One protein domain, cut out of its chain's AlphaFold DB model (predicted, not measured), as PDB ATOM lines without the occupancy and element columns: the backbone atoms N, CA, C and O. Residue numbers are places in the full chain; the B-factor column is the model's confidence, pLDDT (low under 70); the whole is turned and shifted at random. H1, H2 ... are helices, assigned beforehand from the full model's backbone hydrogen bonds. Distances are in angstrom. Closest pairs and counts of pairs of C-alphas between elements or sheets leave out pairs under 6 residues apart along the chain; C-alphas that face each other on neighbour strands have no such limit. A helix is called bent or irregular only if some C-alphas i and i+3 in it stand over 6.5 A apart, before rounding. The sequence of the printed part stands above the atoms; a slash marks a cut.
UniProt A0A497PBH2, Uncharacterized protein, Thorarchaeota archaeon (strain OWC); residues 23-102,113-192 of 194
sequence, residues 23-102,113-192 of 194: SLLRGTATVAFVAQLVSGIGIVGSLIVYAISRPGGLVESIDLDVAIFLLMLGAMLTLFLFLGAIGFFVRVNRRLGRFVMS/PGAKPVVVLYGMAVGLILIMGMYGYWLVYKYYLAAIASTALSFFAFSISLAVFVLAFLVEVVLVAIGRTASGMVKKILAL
ATOM      1  N   SER A  23     -87.280  60.663 -17.725       66.06
ATOM      2  CA  SER A  23     -87.436  59.961 -16.448       66.06
ATOM      3  C   SER A  23     -87.682  58.457 -16.638       66.06
ATOM      4  O   SER A  23     -87.061  57.645 -15.945       66.06
ATOM      5  N   LEU A  24     -88.492  58.065 -17.633       70.81
ATOM      6  CA  LEU A  24     -88.792  56.663 -17.948       70.81
ATOM      7  C   LEU A  24     -87.578  55.910 -18.499       70.81
ATOM      8  O   LEU A  24     -87.302  54.781 -18.076       70.81
ATOM      9  N   LEU A  25     -86.824  56.525 -19.413       69.69
ATOM     10  CA  LEU A  25     -85.582  55.962 -19.950       69.69
ATOM     11  C   LEU A  25     -84.539  55.803 -18.844       69.69
ATOM     12  O   LEU A  25     -83.915  54.747 -18.723       69.69
ATOM     13  N   ARG A  26     -84.389  56.818 -17.987       71.94
ATOM     14  CA  ARG A  26     -83.460  56.792 -16.854       71.94
ATOM     15  C   ARG A  26     -83.848  55.739 -15.820       71.94
ATOM     16  O   ARG A  26     -82.977  55.012 -15.337       71.94
ATOM     17  N   GLY A  27     -85.135  55.638 -15.502       76.00
ATOM     18  CA  GLY A  27     -85.677  54.619 -14.608       76.00
ATOM     19  C   GLY A  27     -85.409  53.217 -15.150       76.00
ATOM     20  O   GLY A  27     -84.821  52.391 -14.455       76.00
ATOM     21  N   THR A  28     -85.732  52.983 -16.425       80.38
ATOM     22  CA  THR A  28     -85.536  51.680 -17.082       80.38
ATOM     23  C   THR A  28     -84.055  51.299 -17.156       80.38
ATOM     24  O   THR A  28     -83.705  50.169 -16.820       80.38
ATOM     25  N   ALA A  29     -83.171  52.238 -17.515       78.00
ATOM     26  CA  ALA A  29     -81.722  52.020 -17.530       78.00
ATOM     27  C   ALA A  29     -81.186  51.663 -16.143       78.00
ATOM     28  O   ALA A  29     -80.384  50.746 -15.998       78.00
ATOM     29  N   THR A  30     -81.654  52.365 -15.110       78.31
ATOM     30  CA  THR A  30     -81.232  52.111 -13.729       78.31
ATOM     31  C   THR A  30     -81.671  50.722 -13.275       78.31
ATOM     32  O   THR A  30     -80.872  49.989 -12.697       78.31
ATOM     33  N   VAL A  31     -82.916  50.334 -13.561       84.00
ATOM     34  CA  VAL A  31     -83.450  49.014 -13.196       84.00
ATOM     35  C   VAL A  31     -82.725  47.898 -13.945       84.00
ATOM     36  O   VAL A  31     -82.326  46.919 -13.313       84.00
ATOM     37  N   ALA A  32     -82.505  48.050 -15.254       85.56
ATOM     38  CA  ALA A  32     -81.738  47.090 -16.049       85.56
ATOM     39  C   ALA A  32     -80.321  46.926 -15.484       85.56
ATOM     40  O   ALA A  32     -79.899  45.809 -15.194       85.56
ATOM     41  N   PHE A  33     -79.645  48.033 -15.184       82.00
ATOM     42  CA  PHE A  33     -78.304  48.008 -14.617       82.00
ATOM     43  C   PHE A  33     -78.244  47.317 -13.246       82.00
ATOM     44  O   PHE A  33     -77.344  46.515 -12.984       82.00
ATOM     45  N   VAL A  34     -79.218  47.572 -12.364       85.06
ATOM     46  CA  VAL A  34     -79.327  46.860 -11.076       85.06
ATOM     47  C   VAL A  34     -79.545  45.368 -11.303       85.06
ATOM     48  O   VAL A  34     -78.856  44.555 -10.684       85.06
ATOM     49  N   ALA A  35     -80.461  44.991 -12.198       87.62
ATOM     50  CA  ALA A  35     -80.722  43.594 -12.524       87.62
ATOM     51  C   ALA A  35     -79.463  42.901 -13.068       87.62
ATOM     52  O   ALA A  35     -79.146  41.783 -12.656       87.62
ATOM     53  N   GLN A  36     -78.696  43.578 -13.924       86.44
ATOM     54  CA  GLN A  36     -77.430  43.080 -14.459       86.44
ATOM     55  C   GLN A  36     -76.367  42.913 -13.367       86.44
ATOM     56  O   GLN A  36     -75.635  41.926 -13.339       86.44
ATOM     57  N   LEU A  37     -76.292  43.849 -12.426       85.56
ATOM     58  CA  LEU A  37     -75.335  43.784 -11.332       85.56
ATOM     59  C   LEU A  37     -75.661  42.643 -10.354       85.56
ATOM     60  O   LEU A  37     -74.780  41.852 -10.012       85.56
ATOM     61  N   VAL A  38     -76.927  42.522  -9.944       88.50
ATOM     62  CA  VAL A  38     -77.389  41.462  -9.032       88.50
ATOM     63  C   VAL A  38     -77.218  40.090  -9.679       88.50
ATOM     64  O   VAL A  38     -76.710  39.161  -9.050       88.50
ATOM     65  N   SER A  39     -77.578  39.966 -10.956       90.69
ATOM     66  CA  SER A  39     -77.368  38.726 -11.702       90.69
ATOM     67  C   SER A  39     -75.889  38.400 -11.907       90.69
ATOM     68  O   SER A  39     -75.512  37.239 -11.779       90.69
ATOM     69  N   GLY A  40     -75.027  39.393 -12.131       87.75
ATOM     70  CA  GLY A  40     -73.577  39.199 -12.192       87.75
ATOM     71  C   GLY A  40     -73.010  38.597 -10.902       87.75
ATOM     72  O   GLY A  40     -72.233  37.643 -10.956       87.75
ATOM     73  N   ILE A  41     -73.456  39.083  -9.738       86.75
ATOM     74  CA  ILE A  41     -73.111  38.475  -8.440       86.75
ATOM     75  C   ILE A  41     -73.632  37.035  -8.369       86.75
ATOM     76  O   ILE A  41     -72.892  36.137  -7.971       86.75
ATOM     77  N   GLY A  42     -74.880  36.805  -8.789       88.19
ATOM     78  CA  GLY A  42     -75.498  35.478  -8.822       88.19
ATOM     79  C   GLY A  42     -74.720  34.475  -9.677       88.19
ATOM     80  O   GLY A  42     -74.510  33.342  -9.246       88.19
ATOM     81  N   ILE A  43     -74.218  34.897 -10.841       89.56
ATOM     82  CA  ILE A  43     -73.360  34.090 -11.720       89.56
ATOM     83  C   ILE A  43     -72.076  33.684 -10.990       89.56
ATOM     84  O   ILE A  43     -71.754  32.496 -10.931       89.56
ATOM     85  N   VAL A  44     -71.360  34.654 -10.410       86.31
ATOM     86  CA  VAL A  44     -70.091  34.402  -9.707       86.31
ATOM     87  C   VAL A  44     -70.312  33.488  -8.500       86.31
ATOM     88  O   VAL A  44     -69.604  32.495  -8.348       86.31
ATOM     89  N   GLY A  45     -71.327  33.770  -7.680       84.81
ATOM     90  CA  GLY A  45     -71.667  32.951  -6.517       84.81
ATOM     91  C   GLY A  45     -72.046  31.523  -6.906       84.81
ATOM     92  O   GLY A  45     -71.542  30.565  -6.323       84.81
ATOM     93  N   SER A  46     -72.862  31.364  -7.947       85.62
ATOM     94  CA  SER A  46     -73.278  30.048  -8.440       85.62
ATOM     95  C   SER A  46     -72.100  29.229  -8.975       85.62
ATOM     96  O   SER A  46     -72.035  28.028  -8.721       85.62
ATOM     97  N   LEU A  47     -71.143  29.866  -9.659       84.50
ATOM     98  CA  LEU A  47     -69.914  29.213 -10.124       84.50
ATOM     99  C   LEU A  47     -69.034  28.749  -8.962       84.50
ATOM    100  O   LEU A  47     -68.539  27.623  -8.988       84.50
ATOM    101  N   ILE A  48     -68.868  29.586  -7.935       82.69
ATOM    102  CA  ILE A  48     -68.097  29.238  -6.735       82.69
ATOM    103  C   ILE A  48     -68.742  28.046  -6.024       82.69
ATOM    104  O   ILE A  48     -68.064  27.063  -5.737       82.69
ATOM    105  N   VAL A  49     -70.059  28.088  -5.796       81.62
ATOM    106  CA  VAL A  49     -70.784  26.978  -5.160       81.62
ATOM    107  C   VAL A  49     -70.682  25.713  -6.007       81.62
ATOM    108  O   VAL A  49     -70.403  24.647  -5.476       81.62
ATOM    109  N   TYR A  50     -70.838  25.807  -7.328       80.38
ATOM    110  CA  TYR A  50     -70.665  24.656  -8.214       80.38
ATOM    111  C   TYR A  50     -69.255  24.047  -8.130       80.38
ATOM    112  O   TYR A  50     -69.116  22.824  -8.129       80.38
ATOM    113  N   ALA A  51     -68.217  24.881  -8.025       75.81
ATOM    114  CA  ALA A  51     -66.838  24.423  -7.878       75.81
ATOM    115  C   ALA A  51     -66.585  23.731  -6.527       75.81
ATOM    116  O   ALA A  51     -65.828  22.765  -6.471       75.81
ATOM    117  N   ILE A  52     -67.232  24.200  -5.457       74.50
ATOM    118  CA  ILE A  52     -67.071  23.658  -4.102       74.50
ATOM    119  C   ILE A  52     -67.918  22.392  -3.886       74.50
ATOM    120  O   ILE A  52     -67.456  21.455  -3.240       74.50
ATOM    121  N   SER A  53     -69.141  22.350  -4.422       68.06
ATOM    122  CA  SER A  53     -70.144  21.303  -4.161       68.06
ATOM    123  C   SER A  53     -70.100  20.109  -5.123       68.06
ATOM    124  O   SER A  53     -70.974  19.247  -5.055       68.06
ATOM    125  N   ARG A  54     -69.136  20.040  -6.049       69.44
ATOM    126  CA  ARG A  54     -68.978  18.854  -6.907       69.44
ATOM    127  C   ARG A  54     -68.604  17.620  -6.061       69.44
ATOM    128  O   ARG A  54     -67.865  17.780  -5.094       69.44
ATOM    129  N   PRO A  55     -69.042  16.401  -6.432       51.47
ATOM    130  CA  PRO A  55     -68.623  15.171  -5.753       51.47
ATOM    131  C   PRO A  55     -67.091  15.044  -5.789       51.47
ATOM    132  O   PRO A  55     -66.504  15.117  -6.872       51.47
ATOM    133  N   GLY A  56     -66.450  14.909  -4.621       55.94
ATOM    134  CA  GLY A  56     -64.986  15.010  -4.464       55.94
ATOM    135  C   GLY A  56     -64.447  16.433  -4.235       55.94
ATOM    136  O   GLY A  56     -63.242  16.661  -4.338       55.94
ATOM    137  N   GLY A  57     -65.325  17.400  -3.966       56.78
ATOM    138  CA  GLY A  57     -64.980  18.775  -3.616       56.78
ATOM    139  C   GLY A  57     -64.480  18.925  -2.177       56.78
ATOM    140  O   GLY A  57     -64.661  18.049  -1.333       56.78
ATOM    141  N   LEU A  58     -63.870  20.082  -1.901       56.69
ATOM    142  CA  LEU A  58     -63.211  20.431  -0.637       56.69
ATOM    143  C   LEU A  58     -64.038  20.044   0.607       56.69
ATOM    144  O   LEU A  58     -63.486  19.502   1.553       56.69
ATOM    145  N   VAL A  59     -65.359  20.241   0.595       56.53
ATOM    146  CA  VAL A  59     -66.207  20.162   1.801       56.53
ATOM    147  C   VAL A  59     -66.378  18.749   2.375       56.53
ATOM    148  O   VAL A  59     -66.429  18.621   3.591       56.53
ATOM    149  N   GLU A  60     -66.419  17.685   1.566       57.12
ATOM    150  CA  GLU A  60     -66.616  16.312   2.092       57.12
ATOM    151  C   GLU A  60     -65.368  15.740   2.782       57.12
ATOM    152  O   GLU A  60     -65.465  14.796   3.561       57.12
ATOM    153  N   SER A  61     -64.197  16.323   2.519       62.72
ATOM    154  CA  SER A  61     -62.914  15.916   3.114       62.72
ATOM    155  C   SER A  61     -62.452  16.816   4.263       62.72
ATOM    156  O   SER A  61     -61.364  16.620   4.803       62.72
ATOM    157  N   ILE A  62     -63.243  17.837   4.595       67.44
ATOM    158  CA  ILE A  62     -62.838  18.932   5.469       67.44
ATOM    159  C   ILE A  62     -63.426  18.761   6.871       67.44
ATOM    160  O   ILE A  62     -64.602  18.454   7.044       67.44
ATOM    161  N   ASP A  63     -62.577  19.002   7.868       81.12
ATOM    162  CA  ASP A  63     -62.940  18.997   9.282       81.12
ATOM    163  C   ASP A  63     -63.970  20.094   9.613       81.12
ATOM    164  O   ASP A  63     -63.985  21.163   8.987       81.12
ATOM    165  N   LEU A  64     -64.822  19.857  10.615       80.00
ATOM    166  CA  LEU A  64     -65.967  20.725  10.928       80.00
ATOM    167  C   LEU A  64     -65.539  22.179  11.195       80.00
ATOM    168  O   LEU A  64     -66.182  23.119  10.723       80.00
ATOM    169  N   ASP A  65     -64.419  22.366  11.891       84.31
ATOM    170  CA  ASP A  65     -63.882  23.688  12.229       84.31
ATOM    171  C   ASP A  65     -63.485  24.491  10.983       84.31
ATOM    172  O   ASP A  65     -63.739  25.696  10.878       84.31
ATOM    173  N   VAL A  66     -62.912  23.818   9.985       80.56
ATOM    174  CA  VAL A  66     -62.506  24.438   8.719       80.56
ATOM    175  C   VAL A  66     -63.735  24.764   7.865       80.56
ATOM    176  O   VAL A  66     -63.755  25.803   7.200       80.56
ATOM    177  N   ALA A  67     -64.793  23.950   7.925       74.94
ATOM    178  CA  ALA A  67     -66.066  24.266   7.278       74.94
ATOM    179  C   ALA A  67     -66.714  25.530   7.877       74.94
ATOM    180  O   ALA A  67     -67.160  26.403   7.127       74.94
ATOM    181  N   ILE A  68     -66.706  25.677   9.209       80.62
ATOM    182  CA  ILE A  68     -67.200  26.886   9.895       80.62
ATOM    183  C   ILE A  68     -66.360  28.110   9.508       80.62
ATOM    184  O   ILE A  68     -66.915  29.172   9.205       80.62
ATOM    185  N   PHE A  69     -65.032  27.972   9.459       83.75
ATOM    186  CA  PHE A  69     -64.144  29.047   9.014       83.75
ATOM    187  C   PHE A  69     -64.436  29.479   7.568       83.75
ATOM    188  O   PHE A  69     -64.580  30.673   7.298       83.75
ATOM    189  N   LEU A  70     -64.584  28.526   6.642       80.69
ATOM    190  CA  LEU A  70     -64.929  28.805   5.245       80.69
ATOM    191  C   LEU A  70     -66.307  29.463   5.109       80.69
ATOM    192  O   LEU A  70     -66.466  30.371   4.291       80.69
ATOM    193  N   LEU A  71     -67.282  29.061   5.928       79.19
ATOM    194  CA  LEU A  71     -68.601  29.691   5.979       79.19
ATOM    195  C   LEU A  71     -68.498  31.159   6.420       79.19
ATOM    196  O   LEU A  71     -69.046  32.041   5.755       79.19
ATOM    197  N   MET A  72     -67.769  31.440   7.507       85.94
ATOM    198  CA  MET A  72     -67.547  32.806   7.999       85.94
ATOM    199  C   MET A  72     -66.808  33.666   6.967       85.94
ATOM    200  O   MET A  72     -67.212  34.802   6.707       85.94
ATOM    201  N   LEU A  73     -65.766  33.118   6.336       84.81
ATOM    202  CA  LEU A  73     -65.017  33.791   5.277       84.81
ATOM    203  C   LEU A  73     -65.923  34.102   4.074       84.81
ATOM    204  O   LEU A  73     -65.927  35.226   3.575       84.81
ATOM    205  N   GLY A  74     -66.721  33.128   3.635       81.62
ATOM    206  CA  GLY A  74     -67.675  33.284   2.539       81.62
ATOM    207  C   GLY A  74     -68.729  34.353   2.827       81.62
ATOM    208  O   GLY A  74     -68.994  35.200   1.970       81.62
ATOM    209  N   ALA A  75     -69.276  34.381   4.044       80.50
ATOM    210  CA  ALA A  75     -70.205  35.420   4.483       80.50
ATOM    211  C   ALA A  75     -69.549  36.813   4.466       80.50
ATOM    212  O   ALA A  75     -70.135  37.766   3.947       80.50
ATOM    213  N   MET A  76     -68.307  36.924   4.953       89.31
ATOM    214  CA  MET A  76     -67.545  38.176   4.930       89.31
ATOM    215  C   MET A  76     -67.307  38.662   3.495       89.31
ATOM    216  O   MET A  76     -67.600  39.813   3.174       89.31
ATOM    217  N   LEU A  77     -66.833  37.785   2.606       86.06
ATOM    218  CA  LEU A  77     -66.605  38.113   1.195       86.06
ATOM    219  C   LEU A  77     -67.900  38.515   0.481       86.06
ATOM    220  O   LEU A  77     -67.897  39.470  -0.295       86.06
ATOM    221  N   THR A  78     -69.009  37.837   0.777       79.81
ATOM    222  CA  THR A  78     -70.328  38.168   0.218       79.81
ATOM    223  C   THR A  78     -70.750  39.576   0.625       79.81
ATOM    224  O   THR A  78     -71.170  40.358  -0.228       79.81
ATOM    225  N   LEU A  79     -70.571  39.940   1.899       83.44
ATOM    226  CA  LEU A  79     -70.850  41.289   2.387       83.44
ATOM    227  C   LEU A  79     -69.984  42.336   1.666       83.44
ATOM    228  O   LEU A  79     -70.509  43.345   1.194       83.44
ATOM    229  N   PHE A  80     -68.680  42.085   1.521       87.31
ATOM    230  CA  PHE A  80     -67.776  42.987   0.800       87.31
ATOM    231  C   PHE A  80     -68.167  43.162  -0.669       87.31
ATOM    232  O   PHE A  80     -68.181  44.291  -1.164       87.31
ATOM    233  N   LEU A  81     -68.521  42.075  -1.360       80.44
ATOM    234  CA  LEU A  81     -69.008  42.137  -2.738       80.44
ATOM    235  C   LEU A  81     -70.308  42.931  -2.834       80.44
ATOM    236  O   LEU A  81     -70.446  43.743  -3.744       80.44
ATOM    237  N   PHE A  82     -71.225  42.762  -1.881       79.19
ATOM    238  CA  PHE A  82     -72.493  43.486  -1.852       79.19
ATOM    239  C   PHE A  82     -72.293  44.993  -1.627       79.19
ATOM    240  O   PHE A  82     -72.841  45.816  -2.361       79.19
ATOM    241  N   LEU A  83     -71.442  45.377  -0.672       86.75
ATOM    242  CA  LEU A  83     -71.083  46.783  -0.450       86.75
ATOM    243  C   LEU A  83     -70.342  47.373  -1.656       86.75
ATOM    244  O   LEU A  83     -70.635  48.495  -2.076       86.75
ATOM    245  N   GLY A  84     -69.409  46.619  -2.239       83.75
ATOM    246  CA  GLY A  84     -68.680  47.017  -3.443       83.75
ATOM    247  C   GLY A  84     -69.615  47.229  -4.632       83.75
ATOM    248  O   GLY A  84     -69.492  48.228  -5.342       83.75
ATOM    249  N   ALA A  85     -70.594  46.346  -4.798       76.50
ATOM    250  CA  ALA A  85     -71.655  46.447  -5.785       76.50
ATOM    251  C   ALA A  85     -72.525  47.694  -5.593       76.50
ATOM    252  O   ALA A  85     -72.762  48.411  -6.563       76.50
ATOM    253  N   ILE A  86     -72.937  48.011  -4.362       75.56
ATOM    254  CA  ILE A  86     -73.667  49.253  -4.057       75.56
ATOM    255  C   ILE A  86     -72.794  50.478  -4.369       75.56
ATOM    256  O   ILE A  86     -73.253  51.426  -5.004       75.56
ATOM    257  N   GLY A  87     -71.518  50.464  -3.979       77.81
ATOM    258  CA  GLY A  87     -70.588  51.557  -4.271       77.81
ATOM    259  C   GLY A  87     -70.360  51.755  -5.774       77.81
ATOM    260  O   GLY A  87     -70.342  52.888  -6.267       77.81
ATOM    261  N   PHE A  88     -70.231  50.657  -6.521       76.19
ATOM    262  CA  PHE A  88     -70.163  50.670  -7.978       76.19
ATOM    263  C   PHE A  88     -71.470  51.183  -8.583       76.19
ATOM    264  O   PHE A  88     -71.421  52.057  -9.444       76.19
ATOM    265  N   PHE A  89     -72.621  50.746  -8.071       71.31
ATOM    266  CA  PHE A  89     -73.935  51.228  -8.481       71.31
ATOM    267  C   PHE A  89     -74.079  52.737  -8.301       71.31
ATOM    268  O   PHE A  89     -74.414  53.432  -9.256       71.31
ATOM    269  N   VAL A  90     -73.744  53.281  -7.131       70.94
ATOM    270  CA  VAL A  90     -73.795  54.731  -6.887       70.94
ATOM    271  C   VAL A  90     -72.861  55.480  -7.844       70.94
ATOM    272  O   VAL A  90     -73.221  56.530  -8.383       70.94
ATOM    273  N   ARG A  91     -71.665  54.941  -8.107       71.69
ATOM    274  CA  ARG A  91     -70.699  55.548  -9.035       71.69
ATOM    275  C   ARG A  91     -71.175  55.505 -10.488       71.69
ATOM    276  O   ARG A  91     -70.996  56.489 -11.207       71.69
ATOM    277  N   VAL A  92     -71.756  54.390 -10.921       64.75
ATOM    278  CA  VAL A  92     -72.244  54.204 -12.290       64.75
ATOM    279  C   VAL A  92     -73.557  54.940 -12.510       64.75
ATOM    280  O   VAL A  92     -73.664  55.607 -13.525       64.75
ATOM    281  N   ASN A  93     -74.482  54.978 -11.550       64.00
ATOM    282  CA  ASN A  93     -75.693  55.803 -11.620       64.00
ATOM    283  C   ASN A  93     -75.350  57.291 -11.838       64.00
ATOM    284  O   ASN A  93     -75.917  57.959 -12.704       64.00
ATOM    285  N   ARG A  94     -74.321  57.803 -11.142       60.53
ATOM    286  CA  ARG A  94     -73.801  59.165 -11.379       60.53
ATOM    287  C   ARG A  94     -73.162  59.342 -12.767       60.53
ATOM    288  O   ARG A  94     -73.125  60.461 -13.272       60.53
ATOM    289  N   ARG A  95     -72.640  58.277 -13.393       59.75
ATOM    290  CA  ARG A  95     -72.067  58.310 -14.755       59.75
ATOM    291  C   ARG A  95     -73.106  58.094 -15.857       59.75
ATOM    292  O   ARG A  95     -72.976  58.743 -16.885       59.75
ATOM    293  N   LEU A  96     -74.112  57.247 -15.643       50.94
ATOM    294  CA  LEU A  96     -75.206  56.965 -16.575       50.94
ATOM    295  C   LEU A  96     -76.026  58.218 -16.857       50.94
ATOM    296  O   LEU A  96     -76.361  58.443 -18.014       50.94
ATOM    297  N   GLY A  97     -76.221  59.082 -15.849       48.38
ATOM    298  CA  GLY A  97     -76.724  60.440 -16.074       48.38
ATOM    299  C   GLY A  97     -75.959  61.124 -17.211       48.38
ATOM    300  O   GLY A  97     -76.536  61.439 -18.233       48.38
ATOM    301  N   ARG A  98     -74.627  61.203 -17.133       52.19
ATOM    302  CA  ARG A  98     -73.792  61.886 -18.142       52.19
ATOM    303  C   ARG A  98     -73.587  61.136 -19.465       52.19
ATOM    304  O   ARG A  98     -73.131  61.743 -20.421       52.19
ATOM    305  N   PHE A  99     -73.826  59.825 -19.522       46.38
ATOM    306  CA  PHE A  99     -73.618  59.024 -20.743       46.38
ATOM    307  C   PHE A  99     -74.899  58.869 -21.572       46.38
ATOM    308  O   PHE A  99     -74.821  58.710 -22.789       46.38
ATOM    309  N   VAL A 100     -76.065  58.919 -20.919       47.28
ATOM    310  CA  VAL A 100     -77.387  58.957 -21.568       47.28
ATOM    311  C   VAL A 100     -77.812  60.404 -21.851       47.28
ATOM    312  O   VAL A 100     -78.507  60.652 -22.832       47.28
ATOM    313  N   MET A 101     -77.322  61.376 -21.073       48.06
ATOM    314  CA  MET A 101     -77.381  62.799 -21.412       48.06
ATOM    315  C   MET A 101     -76.192  63.148 -22.310       48.06
ATOM    316  O   MET A 101     -75.135  63.542 -21.829       48.06
ATOM    317  N   SER A 102     -76.352  63.044 -23.633       42.03
ATOM    318  CA  SER A 102     -75.600  63.986 -24.470       42.03
ATOM    319  C   SER A 102     -76.084  65.383 -24.067       42.03
ATOM    320  O   SER A 102     -77.292  65.559 -23.912       42.03
ATOM    321  N   PRO A 113     -94.224  67.914 -32.045       43.56
ATOM    322  CA  PRO A 113     -94.978  66.889 -32.793       43.56
ATOM    323  C   PRO A 113     -94.197  65.629 -33.249       43.56
ATOM    324  O   PRO A 113     -94.651  64.902 -34.127       43.56
ATOM    325  N   GLY A 114     -93.053  65.304 -32.637       53.75
ATOM    326  CA  GLY A 114     -92.256  64.101 -32.916       53.75
ATOM    327  C   GLY A 114     -91.967  63.209 -31.702       53.75
ATOM    328  O   GLY A 114     -91.479  62.095 -31.886       53.75
ATOM    329  N   ALA A 115     -92.271  63.639 -30.470       55.22
ATOM    330  CA  ALA A 115     -91.893  62.897 -29.262       55.22
ATOM    331  C   ALA A 115     -92.778  61.660 -29.011       55.22
ATOM    332  O   ALA A 115     -92.267  60.570 -28.757       55.22
ATOM    333  N   LYS A 116     -94.102  61.791 -29.171       61.28
ATOM    334  CA  LYS A 116     -95.082  60.706 -28.951       61.28
ATOM    335  C   LYS A 116     -94.764  59.399 -29.711       61.28
ATOM    336  O   LYS A 116     -94.729  58.349 -29.067       61.28
ATOM    337  N   PRO A 117     -94.478  59.406 -31.032       66.88
ATOM    338  CA  PRO A 117     -94.150  58.170 -31.747       66.88
ATOM    339  C   PRO A 117     -92.830  57.536 -31.281       66.88
ATOM    340  O   PRO A 117     -92.715  56.312 -31.298       66.88
ATOM    341  N   VAL A 118     -91.857  58.326 -30.808       66.38
ATOM    342  CA  VAL A 118     -90.577  57.806 -30.292       66.38
ATOM    343  C   VAL A 118     -90.778  57.054 -28.975       66.38
ATOM    344  O   VAL A 118     -90.194  55.988 -28.794       66.38
ATOM    345  N   VAL A 119     -91.645  57.549 -28.087       69.38
ATOM    346  CA  VAL A 119     -91.986  56.878 -26.816       69.38
ATOM    347  C   VAL A 119     -92.712  55.559 -27.055       69.38
ATOM    348  O   VAL A 119     -92.394  54.549 -26.429       69.38
ATOM    349  N   VAL A 120     -93.674  55.554 -27.980       75.31
ATOM    350  CA  VAL A 120     -94.423  54.340 -28.330       75.31
ATOM    351  C   VAL A 120     -93.495  53.308 -28.968       75.31
ATOM    352  O   VAL A 120     -93.510  52.144 -28.568       75.31
ATOM    353  N   LEU A 121     -92.637  53.729 -29.902       74.94
ATOM    354  CA  LEU A 121     -91.630  52.860 -30.510       74.94
ATOM    355  C   LEU A 121     -90.654  52.308 -29.462       74.94
ATOM    356  O   LEU A 121     -90.307  51.130 -29.508       74.94
ATOM    357  N   TYR A 122     -90.257  53.137 -28.495       76.00
ATOM    358  CA  TYR A 122     -89.411  52.746 -27.374       76.00
ATOM    359  C   TYR A 122     -90.056  51.654 -26.509       76.00
ATOM    360  O   TYR A 122     -89.474  50.579 -26.339       76.00
ATOM    361  N   GLY A 123     -91.262  51.908 -25.993       79.06
ATOM    362  CA  GLY A 123     -91.974  50.950 -25.148       79.06
ATOM    363  C   GLY A 123     -92.226  49.631 -25.879       79.06
ATOM    364  O   GLY A 123     -92.047  48.555 -25.307       79.06
ATOM    365  N   MET A 124     -92.542  49.710 -27.174       85.12
ATOM    366  CA  MET A 124     -92.714  48.541 -28.032       85.12
ATOM    367  C   MET A 124     -91.407  47.765 -28.222       85.12
ATOM    368  O   MET A 124     -91.414  46.542 -28.105       85.12
ATOM    369  N   ALA A 125     -90.285  48.445 -28.471       83.12
ATOM    370  CA  ALA A 125     -88.985  47.802 -28.650       83.12
ATOM    371  C   ALA A 125     -88.534  47.076 -27.375       83.12
ATOM    372  O   ALA A 125     -88.171  45.900 -27.434       83.12
ATOM    373  N   VAL A 126     -88.614  47.741 -26.216       84.50
ATOM    374  CA  VAL A 126     -88.272  47.127 -24.923       84.50
ATOM    375  C   VAL A 126     -89.207  45.960 -24.614       84.50
ATOM    376  O   VAL A 126     -88.739  44.881 -24.255       84.50
ATOM    377  N   GLY A 127     -90.516  46.139 -24.809       87.75
ATOM    378  CA  GLY A 127     -91.503  45.081 -24.601       87.75
ATOM    379  C   GLY A 127     -91.245  43.859 -25.483       87.75
ATOM    380  O   GLY A 127     -91.230  42.731 -24.990       87.75
ATOM    381  N   LEU A 128     -90.966  44.067 -26.770       90.31
ATOM    382  CA  LEU A 128     -90.703  42.986 -27.718       90.31
ATOM    383  C   LEU A 128     -89.410  42.236 -27.383       90.31
ATOM    384  O   LEU A 128     -89.387  41.009 -27.464       90.31
ATOM    385  N   ILE A 129     -88.367  42.941 -26.940       88.81
ATOM    386  CA  ILE A 129     -87.111  42.328 -26.481       88.81
ATOM    387  C   ILE A 129     -87.325  41.512 -25.215       88.81
ATOM    388  O   ILE A 129     -86.802  40.404 -25.122       88.81
ATOM    389  N   LEU A 130     -88.104  42.014 -24.257       89.19
ATOM    390  CA  LEU A 130     -88.410  41.264 -23.042       89.19
ATOM    391  C   LEU A 130     -89.205  39.994 -23.360       89.19
ATOM    392  O   LEU A 130     -88.860  38.929 -22.854       89.19
ATOM    393  N   ILE A 131     -90.211  40.072 -24.236       92.75
ATOM    394  CA  ILE A 131     -91.012  38.908 -24.644       92.75
ATOM    395  C   ILE A 131     -90.149  37.896 -25.405       92.75
ATOM    396  O   ILE A 131     -90.079  36.729 -25.013       92.75
ATOM    397  N   MET A 132     -89.468  38.333 -26.468       92.81
ATOM    398  CA  MET A 132     -88.627  37.460 -27.295       92.81
ATOM    399  C   MET A 132     -87.457  36.891 -26.505       92.81
ATOM    400  O   MET A 132     -87.139  35.713 -26.634       92.81
ATOM    401  N   GLY A 133     -86.829  37.706 -25.666       90.81
ATOM    402  CA  GLY A 133     -85.718  37.295 -24.831       90.81
ATOM    403  C   GLY A 133     -86.142  36.297 -23.753       90.81
ATOM    404  O   GLY A 133     -85.464  35.289 -23.568       90.81
ATOM    405  N   MET A 134     -87.275  36.521 -23.080       93.81
ATOM    406  CA  MET A 134     -87.804  35.578 -22.090       93.81
ATOM    407  C   MET A 134     -88.200  34.250 -22.742       93.81
ATOM    408  O   MET A 134     -87.874  33.180 -22.227       93.81
ATOM    409  N   TYR A 135     -88.860  34.304 -23.902       93.44
ATOM    410  CA  TYR A 135     -89.205  33.109 -24.667       93.44
ATOM    411  C   TYR A 135     -87.958  32.372 -25.180       93.44
ATOM    412  O   TYR A 135     -87.867  31.147 -25.073       93.44
ATOM    413  N   GLY A 136     -86.961  33.114 -25.666       92.12
ATOM    414  CA  GLY A 136     -85.664  32.585 -26.074       92.12
ATOM    415  C   GLY A 136     -84.940  31.899 -24.916       92.12
ATOM    416  O   GLY A 136     -84.480  30.768 -25.070       92.12
ATOM    417  N   TYR A 137     -84.917  32.519 -23.733       92.88
ATOM    418  CA  TYR A 137     -84.395  31.880 -22.528       92.88
ATOM    419  C   TYR A 137     -85.162  30.600 -22.195       92.88
ATOM    420  O   TYR A 137     -84.537  29.574 -21.949       92.88
ATOM    421  N   TRP A 138     -86.495  30.624 -22.229       93.38
ATOM    422  CA  TRP A 138     -87.303  29.437 -21.952       93.38
ATOM    423  C   TRP A 138     -86.987  28.280 -22.910       93.38
ATOM    424  O   TRP A 138     -86.858  27.138 -22.466       93.38
ATOM    425  N   LEU A 139     -86.797  28.560 -24.204       92.81
ATOM    426  CA  LEU A 139     -86.366  27.571 -25.196       92.81
ATOM    427  C   LEU A 139     -84.982  27.003 -24.858       92.81
ATOM    428  O   LEU A 139     -84.818  25.784 -24.787       92.81
ATOM    429  N   VAL A 140     -83.993  27.868 -24.615       92.69
ATOM    430  CA  VAL A 140     -82.631  27.430 -24.269       92.69
ATOM    431  C   VAL A 140     -82.645  26.614 -22.976       92.69
ATOM    432  O   VAL A 140     -82.014  25.558 -22.892       92.69
ATOM    433  N   TYR A 141     -83.427  27.055 -21.992       90.69
ATOM    434  CA  TYR A 141     -83.607  26.355 -20.736       90.69
ATOM    435  C   TYR A 141     -84.183  24.962 -20.960       90.69
ATOM    436  O   TYR A 141     -83.576  23.975 -20.560       90.69
ATOM    437  N   LYS A 142     -85.310  24.866 -21.665       90.50
ATOM    438  CA  LYS A 142     -86.007  23.603 -21.912       90.50
ATOM    439  C   LYS A 142     -85.157  22.589 -22.681       90.50
ATOM    440  O   LYS A 142     -85.170  21.415 -22.322       90.50
ATOM    441  N   TYR A 143     -84.460  23.019 -23.733       91.88
ATOM    442  CA  TYR A 143     -83.768  22.099 -24.641       91.88
ATOM    443  C   TYR A 143     -82.322  21.789 -24.246       91.88
ATOM    444  O   TYR A 143     -81.851  20.696 -24.545       91.88
ATOM    445  N   TYR A 144     -81.625  22.709 -23.571       88.69
ATOM    446  CA  TYR A 144     -80.192  22.555 -23.288       88.69
ATOM    447  C   TYR A 144     -79.868  22.538 -21.796       88.69
ATOM    448  O   TYR A 144     -79.036  21.745 -21.361       88.69
ATOM    449  N   LEU A 145     -80.505  23.399 -20.997       86.50
ATOM    450  CA  LEU A 145     -80.106  23.581 -19.596       86.50
ATOM    451  C   LEU A 145     -80.897  22.702 -18.626       86.50
ATOM    452  O   LEU A 145     -80.358  22.364 -17.582       86.50
ATOM    453  N   ALA A 146     -82.124  22.287 -18.948       87.25
ATOM    454  CA  ALA A 146     -83.012  21.575 -18.024       87.25
ATOM    455  C   ALA A 146     -82.412  20.254 -17.520       87.25
ATOM    456  O   ALA A 146     -82.482  19.958 -16.328       87.25
ATOM    457  N   ALA A 147     -81.770  19.490 -18.409       84.62
ATOM    458  CA  ALA A 147     -81.118  18.229 -18.054       84.62
ATOM    459  C   ALA A 147     -79.880  18.422 -17.164       84.62
ATOM    460  O   ALA A 147     -79.549  17.542 -16.382       84.62
ATOM    461  N   ILE A 148     -79.192  19.562 -17.273       81.81
ATOM    462  CA  ILE A 148     -78.005  19.870 -16.463       81.81
ATOM    463  C   ILE A 148     -78.433  20.520 -15.140       81.81
ATOM    464  O   ILE A 148     -77.902  20.201 -14.080       81.81
ATOM    465  N   ALA A 149     -79.446  21.384 -15.174       81.88
ATOM    466  CA  ALA A 149     -80.010  22.056 -14.009       81.88
ATOM    467  C   ALA A 149     -80.644  21.079 -13.009       81.88
ATOM    468  O   ALA A 149     -80.620  21.347 -11.811       81.88
ATOM    469  N   SER A 150     -81.147  19.925 -13.464       81.75
ATOM    470  CA  SER A 150     -81.629  18.870 -12.564       81.75
ATOM    471  C   SER A 150     -80.509  18.174 -11.781       81.75
ATOM    472  O   SER A 150     -80.785  17.554 -10.759       81.75
ATOM    473  N   THR A 151     -79.252  18.284 -12.228       80.25
ATOM    474  CA  THR A 151     -78.103  17.633 -11.572       80.25
ATOM    475  C   THR A 151     -77.492  18.469 -10.453       80.25
ATOM    476  O   THR A 151     -76.891  17.917  -9.536       80.25
ATOM    477  N   ALA A 152     -77.632  19.797 -10.512       77.75
ATOM    478  CA  ALA A 152     -77.031  20.701  -9.543       77.75
ATOM    479  C   ALA A 152     -77.862  21.977  -9.376       77.75
ATOM    480  O   ALA A 152     -78.054  22.747 -10.321       77.75
ATOM    481  N   LEU A 153     -78.265  22.258  -8.135       82.38
ATOM    482  CA  LEU A 153     -79.018  23.465  -7.787       82.38
ATOM    483  C   LEU A 153     -78.231  24.753  -8.096       82.38
ATOM    484  O   LEU A 153     -78.799  25.748  -8.539       82.38
ATOM    485  N   SER A 154     -76.908  24.725  -7.922       83.88
ATOM    486  CA  SER A 154     -76.022  25.835  -8.287       83.88
ATOM    487  C   SER A 154     -76.026  26.113  -9.791       83.88
ATOM    488  O   SER A 154     -75.982  27.270 -10.200       83.88
ATOM    489  N   PHE A 155     -76.162  25.082 -10.630       84.38
ATOM    490  CA  PHE A 155     -76.265  25.266 -12.077       84.38
ATOM    491  C   PHE A 155     -77.611  25.884 -12.484       84.38
ATOM    492  O   PHE A 155     -77.668  26.724 -13.383       84.38
ATOM    493  N   PHE A 156     -78.691  25.534 -11.784       87.44
ATOM    494  CA  PHE A 156     -79.986  26.194 -11.957       87.44
ATOM    495  C   PHE A 156     -79.919  27.690 -11.605       87.44
ATOM    496  O   PHE A 156     -80.351  28.533 -12.397       87.44
ATOM    497  N   ALA A 157     -79.311  28.035 -10.465       86.62
ATOM    498  CA  ALA A 157     -79.112  29.427 -10.055       86.62
ATOM    499  C   ALA A 157     -78.237  30.209 -11.056       86.62
ATOM    500  O   ALA A 157     -78.555  31.353 -11.400       86.62
ATOM    501  N   PHE A 158     -77.191  29.570 -11.592       89.56
ATOM    502  CA  PHE A 158     -76.360  30.127 -12.659       89.56
ATOM    503  C   PHE A 158     -77.178  30.418 -13.922       89.56
ATOM    504  O   PHE A 158     -77.094  31.519 -14.457       89.56
ATOM    505  N   SER A 159     -77.999  29.465 -14.374       91.06
ATOM    506  CA  SER A 159     -78.832  29.605 -15.575       91.06
ATOM    507  C   SER A 159     -79.780  30.804 -15.487       91.06
ATOM    508  O   SER A 159     -79.846  31.608 -16.417       91.06
ATOM    509  N   ILE A 160     -80.491  30.952 -14.364       91.88
ATOM    510  CA  ILE A 160     -81.402  32.087 -14.155       91.88
ATOM    511  C   ILE A 160     -80.622  33.399 -14.117       91.88
ATOM    512  O   ILE A 160     -81.011  34.371 -14.765       91.88
ATOM    513  N   SER A 161     -79.511  33.429 -13.379       92.19
ATOM    514  CA  SER A 161     -78.682  34.630 -13.273       92.19
ATOM    515  C   SER A 161     -78.144  35.041 -14.648       92.19
ATOM    516  O   SER A 161     -78.236  36.203 -15.026       92.19
ATOM    517  N   LEU A 162     -77.686  34.086 -15.458       91.62
ATOM    518  CA  LEU A 162     -77.246  34.341 -16.827       91.62
ATOM    519  C   LEU A 162     -78.369  34.915 -17.701       91.62
ATOM    520  O   LEU A 162     -78.136  35.862 -18.448       91.62
ATOM    521  N   ALA A 163     -79.587  34.388 -17.585       92.19
ATOM    522  CA  ALA A 163     -80.740  34.892 -18.326       92.19
ATOM    523  C   ALA A 163     -81.045  36.354 -17.991       92.19
ATOM    524  O   ALA A 163     -81.163  37.187 -18.888       92.19
ATOM    525  N   VAL A 164     -81.125  36.670 -16.696       92.88
ATOM    526  CA  VAL A 164     -81.377  38.036 -16.221       92.88
ATOM    527  C   VAL A 164     -80.262  38.974 -16.679       92.88
ATOM    528  O   VAL A 164     -80.555  40.069 -17.155       92.88
ATOM    529  N   PHE A 165     -79.005  38.532 -16.609       91.69
ATOM    530  CA  PHE A 165     -77.853  39.313 -17.055       91.69
ATOM    531  C   PHE A 165     -77.939  39.659 -18.545       91.69
ATOM    532  O   PHE A 165     -77.788  40.820 -18.924       91.69
ATOM    533  N   VAL A 166     -78.218  38.664 -19.394       91.19
ATOM    534  CA  VAL A 166     -78.322  38.851 -20.849       91.19
ATOM    535  C   VAL A 166     -79.513  39.737 -21.211       91.19
ATOM    536  O   VAL A 166     -79.374  40.624 -22.050       91.19
ATOM    537  N   LEU A 167     -80.673  39.541 -20.576       91.75
ATOM    538  CA  LEU A 167     -81.863  40.358 -20.835       91.75
ATOM    539  C   LEU A 167     -81.660  41.814 -20.423       91.75
ATOM    540  O   LEU A 167     -81.977  42.715 -21.198       91.75
ATOM    541  N   ALA A 168     -81.102  42.042 -19.236       89.69
ATOM    542  CA  ALA A 168     -80.776  43.380 -18.768       89.69
ATOM    543  C   ALA A 168     -79.790  44.079 -19.715       89.69
ATOM    544  O   ALA A 168     -80.039  45.208 -20.138       89.69
ATOM    545  N   PHE A 169     -78.740  43.369 -20.138       87.25
ATOM    546  CA  PHE A 169     -77.767  43.886 -21.096       87.25
ATOM    547  C   PHE A 169     -78.400  44.239 -22.452       87.25
ATOM    548  O   PHE A 169     -78.115  45.295 -23.015       87.25
ATOM    549  N   LEU A 170     -79.289  43.392 -22.981       87.50
ATOM    550  CA  LEU A 170     -80.001  43.671 -24.234       87.50
ATOM    551  C   LEU A 170     -80.867  44.928 -24.134       87.50
ATOM    552  O   LEU A 170     -80.872  45.740 -25.062       87.50
ATOM    553  N   VAL A 171     -81.569  45.107 -23.010       87.06
ATOM    554  CA  VAL A 171     -82.342  46.326 -22.754       87.06
ATOM    555  C   VAL A 171     -81.412  47.538 -22.784       87.06
ATOM    556  O   VAL A 171     -81.673  48.459 -23.554       87.06
ATOM    557  N   GLU A 172     -80.294  47.525 -22.052       83.50
ATOM    558  CA  GLU A 172     -79.326  48.634 -22.040       83.50
ATOM    559  C   GLU A 172     -78.784  48.985 -23.432       83.50
ATOM    560  O   GLU A 172     -78.729  50.164 -23.791       83.50
ATOM    561  N   VAL A 173     -78.422  47.983 -24.241       81.19
ATOM    562  CA  VAL A 173     -77.941  48.198 -25.618       81.19
ATOM    563  C   VAL A 173     -78.975  48.967 -26.441       81.19
ATOM    564  O   VAL A 173     -78.623  49.902 -27.166       81.19
ATOM    565  N   VAL A 174     -80.254  48.624 -26.298       81.81
ATOM    566  CA  VAL A 174     -81.341  49.316 -26.997       81.81
ATOM    567  C   VAL A 174     -81.587  50.712 -26.442       81.81
ATOM    568  O   VAL A 174     -81.768  51.637 -27.235       81.81
ATOM    569  N   LEU A 175     -81.498  50.911 -25.123       76.69
ATOM    570  CA  LEU A 175     -81.571  52.252 -24.527       76.69
ATOM    571  C   LEU A 175     -80.489  53.172 -25.097       76.69
ATOM    572  O   LEU A 175     -80.775  54.305 -25.484       76.69
ATOM    573  N   VAL A 176     -79.258  52.672 -25.208       74.69
ATOM    574  CA  VAL A 176     -78.137  53.430 -25.774       74.69
ATOM    575  C   VAL A 176     -78.355  53.707 -27.265       74.69
ATOM    576  O   VAL A 176     -78.116  54.830 -27.719       74.69
ATOM    577  N   ALA A 177     -78.825  52.722 -28.035       73.19
ATOM    578  CA  ALA A 177     -79.096  52.885 -29.463       73.19
ATOM    579  C   ALA A 177     -80.197  53.926 -29.730       73.19
ATOM    580  O   ALA A 177     -80.027  54.812 -30.572       73.19
ATOM    581  N   ILE A 178     -81.298  53.872 -28.976       71.88
ATOM    582  CA  ILE A 178     -82.406  54.827 -29.086       71.88
ATOM    583  C   ILE A 178     -81.969  56.212 -28.606       71.88
ATOM    584  O   ILE A 178     -82.189  57.185 -29.324       71.88
ATOM    585  N   GLY A 179     -81.278  56.312 -27.465       65.19
ATOM    586  CA  GLY A 179     -80.777  57.590 -26.946       65.19
ATOM    587  C   GLY A 179     -79.862  58.316 -27.939       65.19
ATOM    588  O   GLY A 179     -79.993  59.526 -28.155       65.19
ATOM    589  N   ARG A 180     -78.993  57.574 -28.639       67.19
ATOM    590  CA  ARG A 180     -78.156  58.119 -29.722       67.19
ATOM    591  C   ARG A 180     -78.971  58.556 -30.941       67.19
ATOM    592  O   ARG A 180     -78.700  59.610 -31.511       67.19
ATOM    593  N   THR A 181     -79.976  57.774 -31.326       65.38
ATOM    594  CA  THR A 181     -80.812  58.041 -32.508       65.38
ATOM    595  C   THR A 181     -81.731  59.251 -32.290       65.38
ATOM    596  O   THR A 181     -81.831  60.111 -33.165       65.38
ATOM    597  N   ALA A 182     -82.322  59.382 -31.099       59.44
ATOM    598  CA  ALA A 182     -83.128  60.537 -30.704       59.44
ATOM    599  C   ALA A 182     -82.299  61.832 -30.696       59.44
ATOM    600  O   ALA A 182     -82.713  62.831 -31.283       59.44
ATOM    601  N   SER A 183     -81.080  61.789 -30.141       59.19
ATOM    602  CA  SER A 183     -80.143  62.926 -30.160       59.19
ATOM    603  C   SER A 183     -79.809  63.386 -31.588       59.19
ATOM    604  O   SER A 183     -79.673  64.581 -31.847       59.19
ATOM    605  N   GLY A 184     -79.686  62.445 -32.531       56.12
ATOM    606  CA  GLY A 184     -79.426  62.746 -33.941       56.12
ATOM    607  C   GLY A 184     -80.620  63.373 -34.666       56.12
ATOM    608  O   GLY A 184     -80.432  64.277 -35.480       56.12
ATOM    609  N   MET A 185     -81.843  62.927 -34.362       57.31
ATOM    610  CA  MET A 185     -83.062  63.488 -34.956       57.31
ATOM    611  C   MET A 185     -83.358  64.899 -34.446       57.31
ATOM    612  O   MET A 185     -83.641  65.779 -35.255       57.31
ATOM    613  N   VAL A 186     -83.215  65.147 -33.142       56.66
ATOM    614  CA  VAL A 186     -83.453  66.477 -32.553       56.66
ATOM    615  C   VAL A 186     -82.484  67.518 -33.123       56.66
ATOM    616  O   VAL A 186     -82.914  68.596 -33.522       56.66
ATOM    617  N   LYS A 187     -81.196  67.174 -33.274       54.12
ATOM    618  CA  LYS A 187     -80.207  68.061 -33.914       54.12
ATOM    619  C   LYS A 187     -80.532  68.371 -35.374       54.12
ATOM    620  O   LYS A 187     -80.315  69.494 -35.807       54.12
ATOM    621  N   LYS A 188     -81.041  67.397 -36.135       54.62
ATOM    622  CA  LYS A 188     -81.434  67.617 -37.535       54.62
ATOM    623  C   LYS A 188     -82.650  68.527 -37.672       54.62
ATOM    624  O   LYS A 188     -82.704  69.279 -38.631       54.62
ATOM    625  N   ILE A 189     -83.604  68.437 -36.748       55.44
ATOM    626  CA  ILE A 189     -84.805  69.281 -36.760       55.44
ATOM    627  C   ILE A 189     -84.444  70.720 -36.376       55.44
ATOM    628  O   ILE A 189     -84.853  71.637 -37.069       55.44
ATOM    629  N   LEU A 190     -83.611  70.913 -35.349       51.94
ATOM    630  CA  LEU A 190     -83.130  72.247 -34.960       51.94
ATOM    631  C   LEU A 190     -82.243  72.891 -36.038       51.94
ATOM    632  O   LEU A 190     -82.355  74.078 -36.288       51.94
ATOM    633  N   ALA A 191     -81.413  72.109 -36.736       56.03
ATOM    634  CA  ALA A 191     -80.595  72.609 -37.846       56.03
ATOM    635  C   ALA A 191     -81.392  72.930 -39.129       56.03
ATOM    636  O   ALA A 191     -80.801  73.375 -40.106       56.03
ATOM    637  N   LEU A 192     -82.696  72.635 -39.161       50.41
ATOM    638  CA  LEU A 192     -83.610  73.040 -40.235       50.41
ATOM    639  C   LEU A 192     -84.382  74.327 -39.884       50.41
ATOM    640  O   LEU A 192     -85.074  74.846 -40.756       50.41
TER     641      LEU A 192
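What this domain is: This is residues 23 to 102 and 113 to 192 of the 194 residues of an uncharacterized protein of Thorarchaeota archaeon (strain OWC) (UniProt A0A497PBH2). Four long helices lie side by side in a roughly single flat layer, in the order H3, H1, H5, H4 across it, each running opposite to its neighbour. The short helix H2 sits at one end, between H1 and H3 along the chain, where residues 61 to 66 stick out. H1 and H5 pair over many residues, while H3 meets H1 more loosely. The printed part has 160 residues with five named helices, H1 to H5, and no named strand; the class is all helix. The whole is loose, with a radius of gyration of the C-alphas of 20.9 A and spans of 76 by 38 by 17 A.

Where its parts are: H1 holds residues 23 to 52, from C-alpha 23 at (-87.436, 59.961, -16.448), and is 43.4 A long. H2, residues 58 to 61, follows over a tight link. H3, residues 64 to 100, begins at C-alpha 64 at (-65.967, 20.725, 10.928), is 51.5 A long and has a kink of 33 degrees near residue 94. H4, residues 115 to 149, is 45.2 A long, with a kink of 55 degrees near residue 143; it is only just irregular, with C-alphas 144 and 147 at 6.9 A. H5, residues 153 to 190, is the longest helix by residues and 56.0 A long, ending at C-alpha 190 at (-83.130, 72.247, -34.960).

How they stand to each other: H1 and H5 touch, their closest C-alphas being those of Ser 39 and Ser 161, 4.6 A apart, at a shallow tilt of 26 degrees, opposite ways. H1 and H3 touch, closest at the C-alphas of Thr 30 and Asn 93, 7.0 A apart, at a shallow tilt of 23 degrees, opposite ways. H4 and H5 form a helical hairpin; they touch, closest at the C-alphas of Ala 149 and Phe 156, 4.6 A apart, at a shallow tilt of 20 degrees. H1 and H4 are near each other. H2 is close to but not clearly touching H3, with the C-alphas of Val 59 and Ala 67 6.8 A apart. H3 and H4 are apart. Every O i to N i+4 pair is within hydrogen-bond range in H1 and H5; H3 has 32 of 33 and H4 28 of 31, while H2 is too short for such a pair.

The domain as a whole: The C-alphas farthest apart, of Asp 63 and Leu 192, are 76.2 A from each other. Residues 103 to 112 are not printed, and C-alphas 102 and 113 are 21.3 A apart across this cut. The links printed whole are tight. Mean pLDDT of the printed part is 76.9; 44 residues are under 70, among them 53 to 62, 92 to 102, 113 to 119 and 179 to 192.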